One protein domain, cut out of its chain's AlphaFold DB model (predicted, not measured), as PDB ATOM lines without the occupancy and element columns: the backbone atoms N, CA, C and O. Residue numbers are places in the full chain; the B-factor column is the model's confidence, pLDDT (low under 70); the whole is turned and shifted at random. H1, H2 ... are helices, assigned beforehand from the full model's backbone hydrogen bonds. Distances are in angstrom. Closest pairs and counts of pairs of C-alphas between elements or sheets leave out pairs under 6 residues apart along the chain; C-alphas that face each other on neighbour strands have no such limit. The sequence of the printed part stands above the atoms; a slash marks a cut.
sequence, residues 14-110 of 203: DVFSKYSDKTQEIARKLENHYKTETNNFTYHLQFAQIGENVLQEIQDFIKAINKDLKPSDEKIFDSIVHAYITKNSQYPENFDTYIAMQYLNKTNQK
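This is residues 14 to 110 of the 203 residues of an uncharacterized protein of Acinetobacter sp. 8I-beige (UniProt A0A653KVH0). Four helices make a compact cluster of crossed helices: H4 is nearest to the middle, with H1 on one side of it and H5 on the other, and the longest helix, H3, crosses H1 at a steep tilt, touching it with residues 55 to 62 alone. The short helix H2 folds back beside the last part of H1 as a helical hairpin, at one end of the cluster and farthest from its middle. The printed part has 97 residues with five named helices, in the order H1, H2, H3, H4, H5, and no named strand; the class is all helix. It is compact, with a radius of gyration of the C-alphas of 12.9 A, and rounded, spanning 36 by 33 by 20 A.

H3, residues 52 to 68, touches H1, residues 21 to 36, at a steep tilt of 57 degrees, opposite ways. H3 touches H1 with residues 55 to 62 alone, and H1 touches H3 with residues 23 to 27 alone; the closest C-alphas are those of Thr 23 and Gln 59, 5.6 A apart. H3 only just touches H5, residues 97 to 107, with 3 pairs of C-alphas within 8 A, the closest those of Phe 61 and Thr 97 at 6.4 A. H3 is close to but not clearly touching H4, residues 73 to 87; the closest C-alphas, of Ile 62 and Ile 76, are 7.6 A apart. H4 and H5 touch at a steep tilt of 57 degrees, opposite ways, with 17 pairs of C-alphas within 8 A; the closest are those of Ser 79 and Ala 100, 4.6 A apart. H1 touches H4 at a steep tilt of 53 degrees, the same way, closest at the C-alphas of Ile 26 and Phe 77, 6.2 A apart. With residues 30 to 35 alone H1 touches H2, residues 41 to 47, at a shallow tilt of 10 degrees, opposite ways; the C-alphas of Glu 31 and Phe 47 are closest, at 5.9 A. H1 is the hub, touching three helices. H2 is apart from H3, H4 and H5, and H1 is apart from H5. Every O i to N i+4 pair is within hydrogen-bond range in H1, H4 and H5, against 2 of 3 in H2 and 11 of 13 in H3.

H3 is 25.3 A from first to last C-alpha, beginning at C-alpha 52 (-0.643, -33.846, 8.970). H1 is 22.3 A long and begins at C-alpha 21 (9.333, -35.856, 19.792). H4 is 21.4 A long, H5 15.3 A and H2 10.4 A. H5 ends at C-alpha 107 (11.854, -12.204, 22.143).

The two C-alphas farthest apart are those of Asp 14 and Lys 110, at 39.1 A. The printed part has no cut. The links from H1 to H2, H2 to H3 and H3 to H4 are tight, and that from H4 to H5, with 9 residues, is short. The mean pLDDT of the printed part is 71.8; 36 residues are under 70, among them residues 34 to 52 and 87 to 94, and the mean of H2 is 45.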
ATOM      1  N   ASP A  14      -0.424 -43.118  14.933       58.91
ATOM      2  CA  ASP A  14       0.352 -43.436  13.731       58.91
ATOM      3  C   ASP A  14       0.774 -42.222  12.882       58.91
ATOM      4  O   ASP A  14       1.757 -42.304  12.150       58.91
ATOM      5  N   VAL A  15       0.059 -41.090  12.949       62.91
ATOM      6  CA  VAL A  15       0.455 -39.864  12.220       62.91
ATOM      7  C   VAL A  15       1.529 -39.099  12.994       62.91
ATOM      8  O   VAL A  15       2.487 -38.607  12.401       62.91
ATOM      9  N   PHE A  16       1.414 -39.045  14.325       66.38
ATOM     10  CA  PHE A  16       2.372 -38.355  15.195       66.38
ATOM     11  C   PHE A  16       3.754 -39.018  15.192       66.38
ATOM     12  O   PHE A  16       4.758 -38.314  15.252       66.38
ATOM     13  N   SER A  17       3.816 -40.347  15.072       71.81
ATOM     14  CA  SER A  17       5.063 -41.126  15.134       71.81
ATOM     15  C   SER A  17       6.064 -40.826  14.008       71.81
ATOM     16  O   SER A  17       7.242 -41.155  14.139       71.81
ATOM     17  N   LYS A  18       5.634 -40.171  12.919       81.12
ATOM     18  CA  LYS A  18       6.508 -39.718  11.821       81.12
ATOM     19  C   LYS A  18       7.274 -38.428  12.138       81.12
ATOM     20  O   LYS A  18       8.216 -38.084  11.423       81.12
ATOM     21  N   TYR A  19       6.862 -37.697  13.172       83.06
ATOM     22  CA  TYR A  19       7.404 -36.391  13.534       83.06
ATOM     23  C   TYR A  19       8.302 -36.481  14.764       83.06
ATOM     24  O   TYR A  19       8.171 -37.389  15.583       83.06
ATOM     25  N   SER A  20       9.220 -35.523  14.903       86.50
ATOM     26  CA  SER A  20      10.141 -35.496  16.042       86.50
ATOM     27  C   SER A  20       9.392 -35.364  17.368       86.50
ATOM     28  O   SER A  20       8.367 -34.684  17.419       86.50
ATOM     29  N   ASP A  21       9.930 -35.942  18.447       85.94
ATOM     30  CA  ASP A  21       9.333 -35.856  19.792       85.94
ATOM     31  C   ASP A  21       9.006 -34.408  20.177       85.94
ATOM     32  O   ASP A  21       7.924 -34.116  20.680       85.94
ATOM     33  N   LYS A  22       9.901 -33.482  19.814       85.38
ATOM     34  CA  LYS A  22       9.728 -32.043  20.021       85.38
ATOM     35  C   LYS A  22       8.526 -31.473  19.263       85.38
ATOM     36  O   LYS A  22       7.734 -30.725  19.824       85.38
ATOM     37  N   THR A  23       8.352 -31.837  17.995       86.75
ATOM     38  CA  THR A  23       7.171 -31.443  17.210       86.75
ATOM     39  C   THR A  23       5.895 -32.008  17.807       86.75
ATOM     40  O   THR A  23       4.903 -31.291  17.899       86.75
ATOM     41  N   GLN A  24       5.918 -33.268  18.245       82.69
ATOM     42  CA  GLN A  24       4.761 -33.889  18.883       82.69
ATOM     43  C   GLN A  24       4.398 -33.185  20.199       82.69
ATOM     44  O   GLN A  24       3.219 -32.975  20.470       82.69
ATOM     45  N   GLU A  25       5.386 -32.811  21.015       86.31
ATOM     46  CA  GLU A  25       5.165 -32.099  22.275       86.31
ATOM     47  C   GLU A  25       4.579 -30.701  22.047       86.31
ATOM     48  O   GLU A  25       3.555 -30.364  22.643       86.31
ATOM     49  N   ILE A  26       5.163 -29.917  21.136       86.69
ATOM     50  CA  ILE A  26       4.649 -28.587  20.774       86.69
ATOM     51  C   ILE A  26       3.232 -28.687  20.205       86.69
ATOM     52  O   ILE A  26       2.361 -27.914  20.598       86.69
ATOM     53  N   ALA A  27       2.969 -29.666  19.336       82.56
ATOM     54  CA  ALA A  27       1.636 -29.906  18.801       82.56
ATOM     55  C   ALA A  27       0.625 -30.232  19.912       82.56
ATOM     56  O   ALA A  27      -0.442 -29.632  19.944       82.56
ATOM     57  N   ARG A  28       0.967 -31.095  20.879       80.25
ATOM     58  CA  ARG A  28       0.092 -31.374  22.034       80.25
ATOM     59  C   ARG A  28      -0.138 -30.139  22.904       80.25
ATOM     60  O   ARG A  28      -1.252 -29.935  23.374       80.25
ATOM     61  N   LYS A  29       0.887 -29.303  23.114       82.44
ATOM     62  CA  LYS A  29       0.731 -28.028  23.836       82.44
ATOM     63  C   LYS A  29      -0.230 -27.088  23.107       82.44
ATOM     64  O   LYS A  29      -1.107 -26.531  23.755       82.44
ATOM     65  N   LEU A  30      -0.117 -26.961  21.782       78.44
ATOM     66  CA  LEU A  30      -1.037 -26.165  20.955       78.44
ATOM     67  C   LEU A  30      -2.459 -26.719  21.011       78.44
ATOM     68  O   LEU A  30      -3.401 -25.973  21.257       78.44
ATOM     69  N   GLU A  31      -2.612 -28.033  20.854       74.12
ATOM     70  CA  GLU A  31      -3.904 -28.706  20.956       74.12
ATOM     71  C   GLU A  31      -4.560 -28.443  22.316       74.12
ATOM     72  O   GLU A  31      -5.742 -28.120  22.375       74.12
ATOM     73  N   ASN A  32      -3.797 -28.543  23.406       73.81
ATOM     74  CA  ASN A  32      -4.297 -28.273  24.748       73.81
ATOM     75  C   ASN A  32      -4.649 -26.796  24.941       73.81
ATOM     76  O   ASN A  32      -5.758 -26.522  25.377       73.81
ATOM     77  N   HIS A  33      -3.772 -25.866  24.556       73.25
ATOM     78  CA  HIS A  33      -4.010 -24.420  24.646       73.25
ATOM     79  C   HIS A  33      -5.325 -24.019  23.960       73.25
ATOM     80  O   HIS A  33      -6.183 -23.402  24.585       73.25
ATOM     81  N   TYR A  34      -5.572 -24.492  22.736       64.25
ATOM     82  CA  TYR A  34      -6.828 -24.228  22.016       64.25
ATOM     83  C   TYR A  34      -8.003 -25.142  22.423       64.25
ATOM     84  O   TYR A  34      -9.139 -24.930  21.995       64.25
ATOM     85  N   LYS A  35      -7.781 -26.170  23.250       60.31
ATOM     86  CA  LYS A  35      -8.867 -26.921  23.903       60.31
ATOM     87  C   LYS A  35      -9.328 -26.252  25.193       60.31
ATOM     88  O   LYS A  35     -10.520 -26.289  25.479       60.31
ATOM     89  N   THR A  36      -8.408 -25.687  25.971       53.62
ATOM     90  CA  THR A  36      -8.683 -25.160  27.314       53.62
ATOM     91  C   THR A  36      -8.955 -23.662  27.341       53.62
ATOM     92  O   THR A  36      -9.705 -23.223  28.204       53.62
ATOM     93  N   GLU A  37      -8.395 -22.874  26.417       49.19
ATOM     94  CA  GLU A  37      -8.535 -21.407  26.438       49.19
ATOM     95  C   GLU A  37      -9.629 -20.858  25.499       49.19
ATOM     96  O   GLU A  37      -9.943 -19.671  25.553       49.19
ATOM     97  N   THR A  38     -10.281 -21.682  24.663       46.06
ATOM     98  CA  THR A  38     -11.229 -21.178  23.649       46.06
ATOM     99  C   THR A  38     -12.587 -21.890  23.613       46.06
ATOM    100  O   THR A  38     -12.777 -22.762  22.789       46.06
ATOM    101  N   ASN A  39     -13.616 -21.376  24.303       43.59
ATOM    102  CA  ASN A  39     -15.043 -21.484  23.884       43.59
ATOM    103  C   ASN A  39     -15.361 -20.861  22.485       43.59
ATOM    104  O   ASN A  39     -16.515 -20.575  22.159       43.59
ATOM    105  N   ASN A  40     -14.359 -20.631  21.627       43.03
ATOM    106  CA  ASN A  40     -14.506 -20.015  20.313       43.03
ATOM    107  C   ASN A  40     -14.524 -21.106  19.233       43.03
ATOM    108  O   ASN A  40     -13.493 -21.687  18.883       43.03
ATOM    109  N   PHE A  41     -15.714 -21.349  18.680       42.19
ATOM    110  CA  PHE A  41     -15.992 -22.344  17.636       42.19
ATOM    111  C   PHE A  41     -15.054 -22.233  16.414       42.19
ATOM    112  O   PHE A  41     -14.735 -23.237  15.780       42.19
ATOM    113  N   THR A  42     -14.550 -21.029  16.118       44.44
ATOM    114  CA  THR A  42     -13.653 -20.762  14.978       44.44
ATOM    115  C   THR A  42     -12.238 -21.304  15.202       44.44
ATOM    116  O   THR A  42     -11.628 -21.820  14.269       44.44
ATOM    117  N   TYR A  43     -11.722 -21.236  16.435       46.75
ATOM    118  CA  TYR A  43     -10.386 -21.746  16.774       46.75
ATOM    119  C   TYR A  43     -10.398 -23.250  17.044       46.75
ATOM    120  O   TYR A  43      -9.481 -23.964  16.632       46.75
ATOM    121  N   HIS A  44     -11.489 -23.744  17.636       44.47
ATOM    122  CA  HIS A  44     -11.721 -25.173  17.799       44.47
ATOM    123  C   HIS A  44     -11.704 -25.924  16.463       44.47
ATOM    124  O   HIS A  44     -11.125 -26.998  16.398       44.47
ATOM    125  N   LEU A  45     -12.265 -25.392  15.374       42.81
ATOM    126  CA  LEU A  45     -12.365 -26.155  14.120       42.81
ATOM    127  C   LEU A  45     -11.024 -26.432  13.414       42.81
ATOM    128  O   LEU A  45     -10.930 -27.438  12.716       42.81
ATOM    129  N   GLN A  46      -9.992 -25.599  13.598       48.62
ATOM    130  CA  GLN A  46      -8.674 -25.806  12.972       48.62
ATOM    131  C   GLN A  46      -7.675 -26.544  13.875       48.62
ATOM    132  O   GLN A  46      -6.873 -27.322  13.367       48.62
ATOM    133  N   PHE A  47      -7.747 -26.365  15.200       49.09
ATOM    134  CA  PHE A  47      -6.830 -27.027  16.139       49.09
ATOM    135  C   PHE A  47      -7.415 -28.237  16.876       49.09
ATOM    136  O   PHE A  47      -6.641 -29.047  17.383       49.09
ATOM    137  N   ALA A  48      -8.741 -28.444  16.891       46.53
ATOM    138  CA  ALA A  48      -9.319 -29.697  17.405       46.53
ATOM    139  C   ALA A  48      -8.942 -30.913  16.544       46.53
ATOM    140  O   ALA A  48      -9.152 -32.052  16.959       46.53
ATOM    141  N   GLN A  49      -8.374 -30.679  15.357       53.69
ATOM    142  CA  GLN A  49      -7.739 -31.691  14.529       53.69
ATOM    143  C   GLN A  49      -6.423 -31.119  13.993       53.69
ATOM    144  O   GLN A  49      -6.389 -30.567  12.897       53.69
ATOM    145  N   ILE A  50      -5.330 -31.246  14.755       60.59
ATOM    146  CA  ILE A  50      -3.991 -31.010  14.198       60.59
ATOM    147  C   ILE A  50      -3.777 -32.034  13.076       60.59
ATOM    148  O   ILE A  50      -3.473 -33.199  13.324       60.59
ATOM    149  N   GLY A  51      -3.994 -31.597  11.836       64.31
ATOM    150  CA  GLY A  51      -3.790 -32.409  10.644       64.31
ATOM    151  C   GLY A  51      -2.309 -32.585  10.310       64.31
ATOM    152  O   GLY A  51      -1.449 -31.838  10.782       64.31
ATOM    153  N   GLU A  52      -2.010 -33.542   9.428       68.12
ATOM    154  CA  GLU A  52      -0.643 -33.846   8.970       68.12
ATOM    155  C   GLU A  52       0.075 -32.601   8.407       68.12
ATOM    156  O   GLU A  52       1.260 -32.414   8.665       68.12
ATOM    157  N   ASN A  53      -0.656 -31.685   7.758       71.75
ATOM    158  CA  ASN A  53      -0.110 -30.418   7.248       71.75
ATOM    159  C   ASN A  53       0.427 -29.502   8.363       71.75
ATOM    160  O   ASN A  53       1.507 -28.936   8.222       71.75
ATOM    161  N   VAL A  54      -0.291 -29.387   9.486       74.31
ATOM    162  CA  VAL A  54       0.120 -28.537  10.617       74.31
ATOM    163  C   VAL A  54       1.336 -29.145  11.321       74.31
ATOM    164  O   VAL A  54       2.273 -28.431  11.668       74.31
ATOM    165  N   LEU A  55       1.370 -30.473  11.484       79.38
ATOM    166  CA  LEU A  55       2.539 -31.172  12.039       79.38
ATOM    167  C   LEU A  55       3.788 -30.972  11.175       79.38
ATOM    168  O   LEU A  55       4.872 -30.728  11.711       79.38
ATOM    169  N   GLN A  56       3.635 -31.032   9.851       81.12
ATOM    170  CA  GLN A  56       4.723 -30.799   8.908       81.12
ATOM    171  C   GLN A  56       5.247 -29.359   8.982       81.12
ATOM    172  O   GLN A  56       6.456 -29.163   9.087       81.12
ATOM    173  N   GLU A  57       4.365 -28.362   9.038       82.00
ATOM    174  CA  GLU A  57       4.758 -26.957   9.207       82.00
ATOM    175  C   GLU A  57       5.492 -26.707  10.535       82.00
ATOM    176  O   GLU A  57       6.528 -26.038  10.555       82.00
ATOM    177  N   ILE A  58       5.016 -27.291  11.643       86.56
ATOM    178  CA  ILE A  58       5.699 -27.211  12.945       86.56
ATOM    179  C   ILE A  58       7.086 -27.867  12.858       86.56
ATOM    180  O   ILE A  58       8.073 -27.299  13.329       86.56
ATOM    181  N   GLN A  59       7.190 -29.052  12.249       88.12
ATOM    182  CA  GLN A  59       8.462 -29.757  12.060       88.12
ATOM    183  C   GLN A  59       9.450 -28.933  11.227       88.12
ATOM    184  O   GLN A  59      10.627 -28.847  11.588       88.12
ATOM    185  N   ASP A  60       9.001 -28.335  10.128       87.00
ATOM    186  CA  ASP A  60       9.861 -27.556   9.240       87.00
ATOM    187  C   ASP A  60      10.305 -26.245   9.891       87.00
ATOM    188  O   ASP A  60      11.486 -25.892   9.811       87.00
ATOM    189  N   PHE A  61       9.421 -25.593  10.650       86.88
ATOM    190  CA  PHE A  61       9.778 -24.443  11.477       86.88
ATOM    191  C   PHE A  61      10.829 -24.804  12.534       86.88
ATOM    192  O   PHE A  61      11.866 -24.143  12.622       86.88
ATOM    193  N   ILE A  62      10.623 -25.890  13.288       87.38
ATOM    194  CA  ILE A  62      11.576 -26.362  14.305       87.38
ATOM    195  C   ILE A  62      12.935 -26.693  13.674       87.38
ATOM    196  O   ILE A  62      13.980 -26.341  14.227       87.38
ATOM    197  N   LYS A  63      12.955 -27.339  12.500       86.56
ATOM    198  CA  LYS A  63      14.197 -27.609  11.759       86.56
ATOM    199  C   LYS A  63      14.902 -26.327  11.325       86.56
ATOM    200  O   LYS A  63      16.130 -26.291  11.372       86.56
ATOM    201  N   ALA A  64      14.162 -25.308  10.891       82.25
ATOM    202  CA  ALA A  64      14.735 -24.036  10.466       82.25
ATOM    203  C   ALA A  64      15.394 -23.301  11.645       82.25
ATOM    204  O   ALA A  64      16.567 -22.954  11.571       82.25
ATOM    205  N   ILE A  65      14.695 -23.157  12.773       81.19
ATOM    206  CA  ILE A  65      15.199 -22.405  13.937       81.19
ATOM    207  C   ILE A  65      16.286 -23.145  14.730       81.19
ATOM    208  O   ILE A  65      17.148 -22.511  15.343       81.19
ATOM    209  N   ASN A  66      16.284 -24.484  14.732       76.12
ATOM    210  CA  ASN A  66      17.310 -25.268  15.428       76.12
ATOM    211  C   ASN A  66      18.679 -25.222  14.740       76.12
ATOM    212  O   ASN A  66      19.675 -25.555  15.385       76.12
ATOM    213  N   LYS A  67      18.743 -24.814  13.464       69.94
ATOM    214  CA  LYS A  67      20.017 -24.587  12.770       69.94
ATOM    215  C   LYS A  67      20.761 -23.376  13.332       69.94
ATOM    216  O   LYS A  67      21.976 -23.452  13.478       69.94
ATOM    217  N   ASP A  68      20.026 -22.334  13.723       66.50
ATOM    218  CA  ASP A  68      20.617 -21.024  14.018       66.50
ATOM    219  C   ASP A  68      20.547 -20.624  15.503       66.50
ATOM    220  O   ASP A  68      21.456 -19.966  16.002       66.50
ATOM    221  N   LEU A  69      19.483 -20.999  16.229       68.88
ATOM    222  CA  LEU A  69      19.148 -20.375  17.523       68.88
ATOM    223  C   LEU A  69      18.899 -21.357  18.676       68.88
ATOM    224  O   LEU A  69      19.084 -20.983  19.831       68.88
ATOM    225  N   LYS A  70      18.460 -22.592  18.385       77.81
ATOM    226  CA  LYS A  70      18.050 -23.608  19.386       77.81
ATOM    227  C   LYS A  70      17.189 -23.040  20.543       77.81
ATOM    228  O   LYS A  70      17.556 -23.174  21.710       77.81
ATOM    229  N   PRO A  71      16.051 -22.390  20.241       78.25
ATOM    230  CA  PRO A  71      15.179 -21.802  21.257       78.25
ATOM    231  C   PRO A  71      14.520 -22.861  22.157       78.25
ATOM    232  O   PRO A  71      14.345 -24.020  21.760       78.25
ATOM    233  N   SER A  72      14.129 -22.441  23.367       84.31
ATOM    234  CA  SER A  72      13.335 -23.268  24.280       84.31
ATOM    235  C   SER A  72      11.956 -23.568  23.698       84.31
ATOM    236  O   SER A  72      11.428 -22.821  22.876       84.31
ATOM    237  N   ASP A  73      11.364 -24.657  24.162       83.50
ATOM    238  CA  ASP A  73      10.075 -25.158  23.689       83.50
ATOM    239  C   ASP A  73       8.953 -24.141  23.935       83.50
ATOM    240  O   ASP A  73       8.133 -23.922  23.049       83.50
ATOM    241  N   GLU A  74       9.004 -23.430  25.066       83.19
ATOM    242  CA  GLU A  74       8.132 -22.289  25.379       83.19
ATOM    243  C   GLU A  74       8.188 -21.213  24.285       83.19
ATOM    244  O   GLU A  74       7.171 -20.810  23.737       83.19
ATOM    245  N   LYS A  75       9.397 -20.801  23.878       84.06
ATOM    246  CA  LYS A  75       9.564 -19.752  22.863       84.06
ATOM    247  C   LYS A  75       9.061 -20.196  21.499       84.06
ATOM    248  O   LYS A  75       8.539 -19.377  20.747       84.06
ATOM    249  N   ILE A  76       9.241 -21.469  21.158       85.62
ATOM    250  CA  ILE A  76       8.737 -22.041  19.904       85.62
ATOM    251  C   ILE A  76       7.211 -22.014  19.911       85.62
ATOM    252  O   ILE A  76       6.609 -21.543  18.947       85.62
ATOM    253  N   PHE A  77       6.613 -22.471  21.008       86.56
ATOM    254  CA  PHE A  77       5.175 -22.458  21.226       86.56
ATOM    255  C   PHE A  77       4.600 -21.036  21.120       86.56
ATOM    256  O   PHE A  77       3.763 -20.790  20.248       86.56
ATOM    257  N   ASP A  78       5.129 -20.081  21.892       83.81
ATOM    258  CA  ASP A  78       4.682 -18.681  21.894       83.81
ATOM    259  C   ASP A  78       4.761 -18.053  20.495       83.81
ATOM    260  O   ASP A  78       3.900 -17.268  20.090       83.81
ATOM    261  N   SER A  79       5.784 -18.426  19.719       84.19
ATOM    262  CA  SER A  79       5.982 -17.924  18.355       84.19
ATOM    263  C   SER A  79       4.927 -18.406  17.378       84.19
ATOM    264  O   SER A  79       4.466 -17.627  16.539       84.19
ATOM    265  N   ILE A  80       4.543 -19.675  17.489       85.88
ATOM    266  CA  ILE A  80       3.496 -20.268  16.660       85.88
ATOM    267  C   ILE A  80       2.148 -19.634  17.015       85.88
ATOM    268  O   ILE A  80       1.437 -19.182  16.116       85.88
ATOM    269  N   VAL A  81       1.840 -19.506  18.310       80.81
ATOM    270  CA  VAL A  81       0.613 -18.853  18.794       80.81
ATOM    271  C   VAL A  81       0.538 -17.404  18.304       80.81
ATOM    272  O   VAL A  81      -0.480 -16.982  17.752       80.81
ATOM    273  N   HIS A  82       1.628 -16.642  18.423       80.88
ATOM    274  CA  HIS A  82       1.665 -15.251  17.976       80.88
ATOM    275  C   HIS A  82       1.435 -15.103  16.469       80.88
ATOM    276  O   HIS A  82       0.664 -14.241  16.035       80.88
ATOM    277  N   ALA A  83       2.097 -15.935  15.662       80.88
ATOM    278  CA  ALA A  83       1.925 -15.926  14.215       80.88
ATOM    279  C   ALA A  83       0.490 -16.264  13.814       80.88
ATOM    280  O   ALA A  83      -0.080 -15.605  12.943       80.88
ATOM    281  N   TYR A  84      -0.101 -17.242  14.495       75.31
ATOM    282  CA  TYR A  84      -1.471 -17.661  14.271       75.31
ATOM    283  C   TYR A  84      -2.470 -16.542  14.592       75.31
ATOM    284  O   TYR A  84      -3.262 -16.166  13.731       75.31
ATOM    285  N   ILE A  85      -2.388 -15.938  15.784       73.12
ATOM    286  CA  ILE A  85      -3.256 -14.813  16.181       73.12
ATOM    287  C   ILE A  85      -3.112 -13.644  15.199       73.12
ATOM    288  O   ILE A  85      -4.103 -13.058  14.769       73.12
ATOM    289  N   THR A  86      -1.877 -13.319  14.809       73.50
ATOM    290  CA  THR A  86      -1.600 -12.192  13.910       73.50
ATOM    291  C   THR A  86      -2.265 -12.394  12.546       73.50
ATOM    292  O   THR A  86      -2.933 -11.484  12.051       73.50
ATOM    293  N   LYS A  87      -2.126 -13.586  11.955       69.31
ATOM    294  CA  LYS A  87      -2.661 -13.896  10.623       69.31
ATOM    295  C   LYS A  87      -4.182 -14.072  10.627       69.31
ATOM    296  O   LYS A  87      -4.870 -13.550   9.751       69.31
ATOM    297  N   ASN A  88      -4.722 -14.700  11.670       63.22
ATOM    298  CA  ASN A  88      -6.140 -15.066  11.755       63.22
ATOM    299  C   ASN A  88      -7.059 -13.951  12.255       63.22
ATOM    300  O   ASN A  88      -8.234 -14.172  12.540       63.22
ATOM    301  N   SER A  89      -6.552 -12.719  12.267       57.22
ATOM    302  CA  SER A  89      -7.330 -11.504  12.509       57.22
ATOM    303  C   SER A  89      -8.473 -11.305  11.494       57.22
ATOM    304  O   SER A  89      -9.432 -10.586  11.795       57.22
ATOM    305  N   GLN A  90      -8.362 -11.896  10.292       48.06
ATOM    306  CA  GLN A  90      -9.281 -11.694   9.159       48.06
ATOM    307  C   GLN A  90      -9.881 -12.997   8.595       48.06
ATOM    308  O   GLN A  90     -11.092 -13.038   8.392       48.06
ATOM    309  N   TYR A  91      -9.080 -14.053   8.388       50.38
ATOM    310  CA  TYR A  91      -9.531 -15.367   7.896       50.38
ATOM    311  C   TYR A  91      -8.759 -16.500   8.583       50.38
ATOM    312  O   TYR A  91      -7.574 -16.315   8.838       50.38
ATOM    313  N   PRO A  92      -9.390 -17.653   8.878       57.47
ATOM    314  CA  PRO A  92      -8.720 -18.778   9.524       57.47
ATOM    315  C   PRO A  92      -7.761 -19.493   8.560       57.47
ATOM    316  O   PRO A  92      -8.180 -20.204   7.646       57.47
ATOM    317  N   GLU A  93      -6.466 -19.346   8.798       62.38
ATOM    318  CA  GLU A  93      -5.352 -19.960   8.081       62.38
ATOM    319  C   GLU A  93      -4.324 -20.567   9.052       62.38
ATOM    320  O   GLU A  93      -4.265 -20.238  10.240       62.38
ATOM    321  N   ASN A  94      -3.461 -21.437   8.527       69.00
ATOM    322  CA  ASN A  94      -2.296 -21.927   9.260       69.00
ATOM    323  C   ASN A  94      -1.357 -20.776   9.670       69.00
ATOM    324  O   ASN A  94      -1.315 -19.717   9.027       69.00
ATOM    325  N   PHE A  95      -0.572 -21.002  10.729       73.12
ATOM    326  CA  PHE A  95       0.367 -20.001  11.230       73.12
ATOM    327  C   PHE A  95       1.442 -19.674  10.183       73.12
ATOM    328  O   PHE A  95       1.898 -20.528   9.428       73.12
ATOM    329  N   ASP A  96       1.868 -18.416  10.142       77.25
ATOM    330  CA  ASP A  96       2.896 -17.972   9.206       77.25
ATOM    331  C   ASP A  96       4.303 -18.148   9.805       77.25
ATOM    332  O   ASP A  96       4.649 -17.541  10.824       77.25
ATOM    333  N   THR A  97       5.134 -18.970   9.162       79.19
ATOM    334  CA  THR A  97       6.503 -19.266   9.611       79.19
ATOM    335  C   THR A  97       7.387 -18.017   9.675       79.19
ATOM    336  O   THR A  97       8.218 -17.895  10.577       79.19
ATOM    337  N   TYR A  98       7.210 -17.064   8.754       78.75
ATOM    338  CA  TYR A  98       7.979 -15.823   8.745       78.75
ATOM    339  C   TYR A  98       7.590 -14.933   9.929       78.75
ATOM    340  O   TYR A  98       8.472 -14.417  10.620       78.75
ATOM    341  N   ILE A  99       6.294 -14.807  10.228       80.00
ATOM    342  CA  ILE A  99       5.820 -14.064  11.407       80.00
ATOM    343  C   ILE A  99       6.329 -14.718  12.701       80.00
ATOM    344  O   ILE A  99       6.831 -14.013  13.581       80.00
ATOM    345  N   ALA A 100       6.276 -16.051  12.797       83.38
ATOM    346  CA  ALA A 100       6.780 -16.791  13.956       83.38
ATOM    347  C   ALA A 100       8.285 -16.551  14.169       83.38
ATOM    348  O   ALA A 100       8.730 -16.272  15.282       83.38
ATOM    349  N   MET A 101       9.077 -16.577  13.096       80.38
ATOM    350  CA  MET A 101      10.524 -16.353  13.148       80.38
ATOM    351  C   MET A 101      10.886 -14.902  13.499       80.38
ATOM    352  O   MET A 101      11.782 -14.658  14.307       80.38
ATOM    353  N   GLN A 102      10.153 -13.926  12.956       80.94
ATOM    354  CA  GLN A 102      10.289 -12.513  13.325       80.94
ATOM    355  C   GLN A 102      10.016 -12.290  14.814       80.94
ATOM    356  O   GLN A 102      10.713 -11.515  15.474       80.94
ATOM    357  N   TYR A 103       9.008 -12.971  15.350       79.19
ATOM    358  CA  TYR A 103       8.667 -12.899  16.759       79.19
ATOM    359  C   TYR A 103       9.736 -13.544  17.651       79.19
ATOM    360  O   TYR A 103      10.208 -12.897  18.589       79.19
ATOM    361  N   LEU A 104      10.197 -14.749  17.310       82.81
ATOM    362  CA  LEU A 104      11.249 -15.456  18.044       82.81
ATOM    363  C   LEU A 104      12.553 -14.639  18.118       82.81
ATOM    364  O   LEU A 104      13.208 -14.566  19.159       82.81
ATOM    365  N   ASN A 105      12.907 -13.948  17.032       78.12
ATOM    366  CA  ASN A 105      14.068 -13.058  16.997       78.12
ATOM    367  C   ASN A 105      13.902 -11.838  17.917       78.12
ATOM    368  O   ASN A 105      14.862 -11.422  18.567       78.12
ATOM    369  N   LYS A 106      12.688 -11.285  18.023       76.94
ATOM    370  CA  LYS A 106      12.390 -10.148  18.910       76.94
ATOM    371  C   LYS A 106      12.394 -10.539  20.389       76.94
ATOM    372  O   LYS A 106      12.900  -9.773  21.204       76.94
ATOM    373  N   THR A 107      11.874 -11.714  20.747       71.25
ATOM    374  CA  THR A 107      11.854 -12.204  22.143       71.25
ATOM    375  C   THR A 107      13.189 -12.773  22.609       71.25
ATOM    376  O   THR A 107      13.448 -12.866  23.806       71.25
ATOM    377  N   ASN A 108      14.097 -13.097  21.691       67.25
ATOM    378  CA  ASN A 108      15.500 -13.311  22.040       67.25
ATOM    379  C   ASN A 108      16.239 -12.003  22.375       67.25
ATOM    380  O   ASN A 108      17.279 -12.054  23.022       67.25
ATOM    381  N   GLN A 109      15.698 -10.842  21.986       61.16
ATOM    382  CA  GLN A 109      16.300  -9.522  22.217       61.16
ATOM    383  C   GLN A 109      15.629  -8.710  23.346       61.16
ATOM    384  O   GLN A 109      16.187  -7.701  23.774       61.16
ATOM    385  N   LYS A 110      14.451  -9.113  23.848       54.59
ATOM    386  CA  LYS A 110      13.700  -8.433  24.927       54.59
ATOM    387  C   LYS A 110      13.133  -9.444  25.932       54.59
ATOM    388  O   LYS A 110      12.798 -10.555  25.540       54.59
TER     389      LYS A 110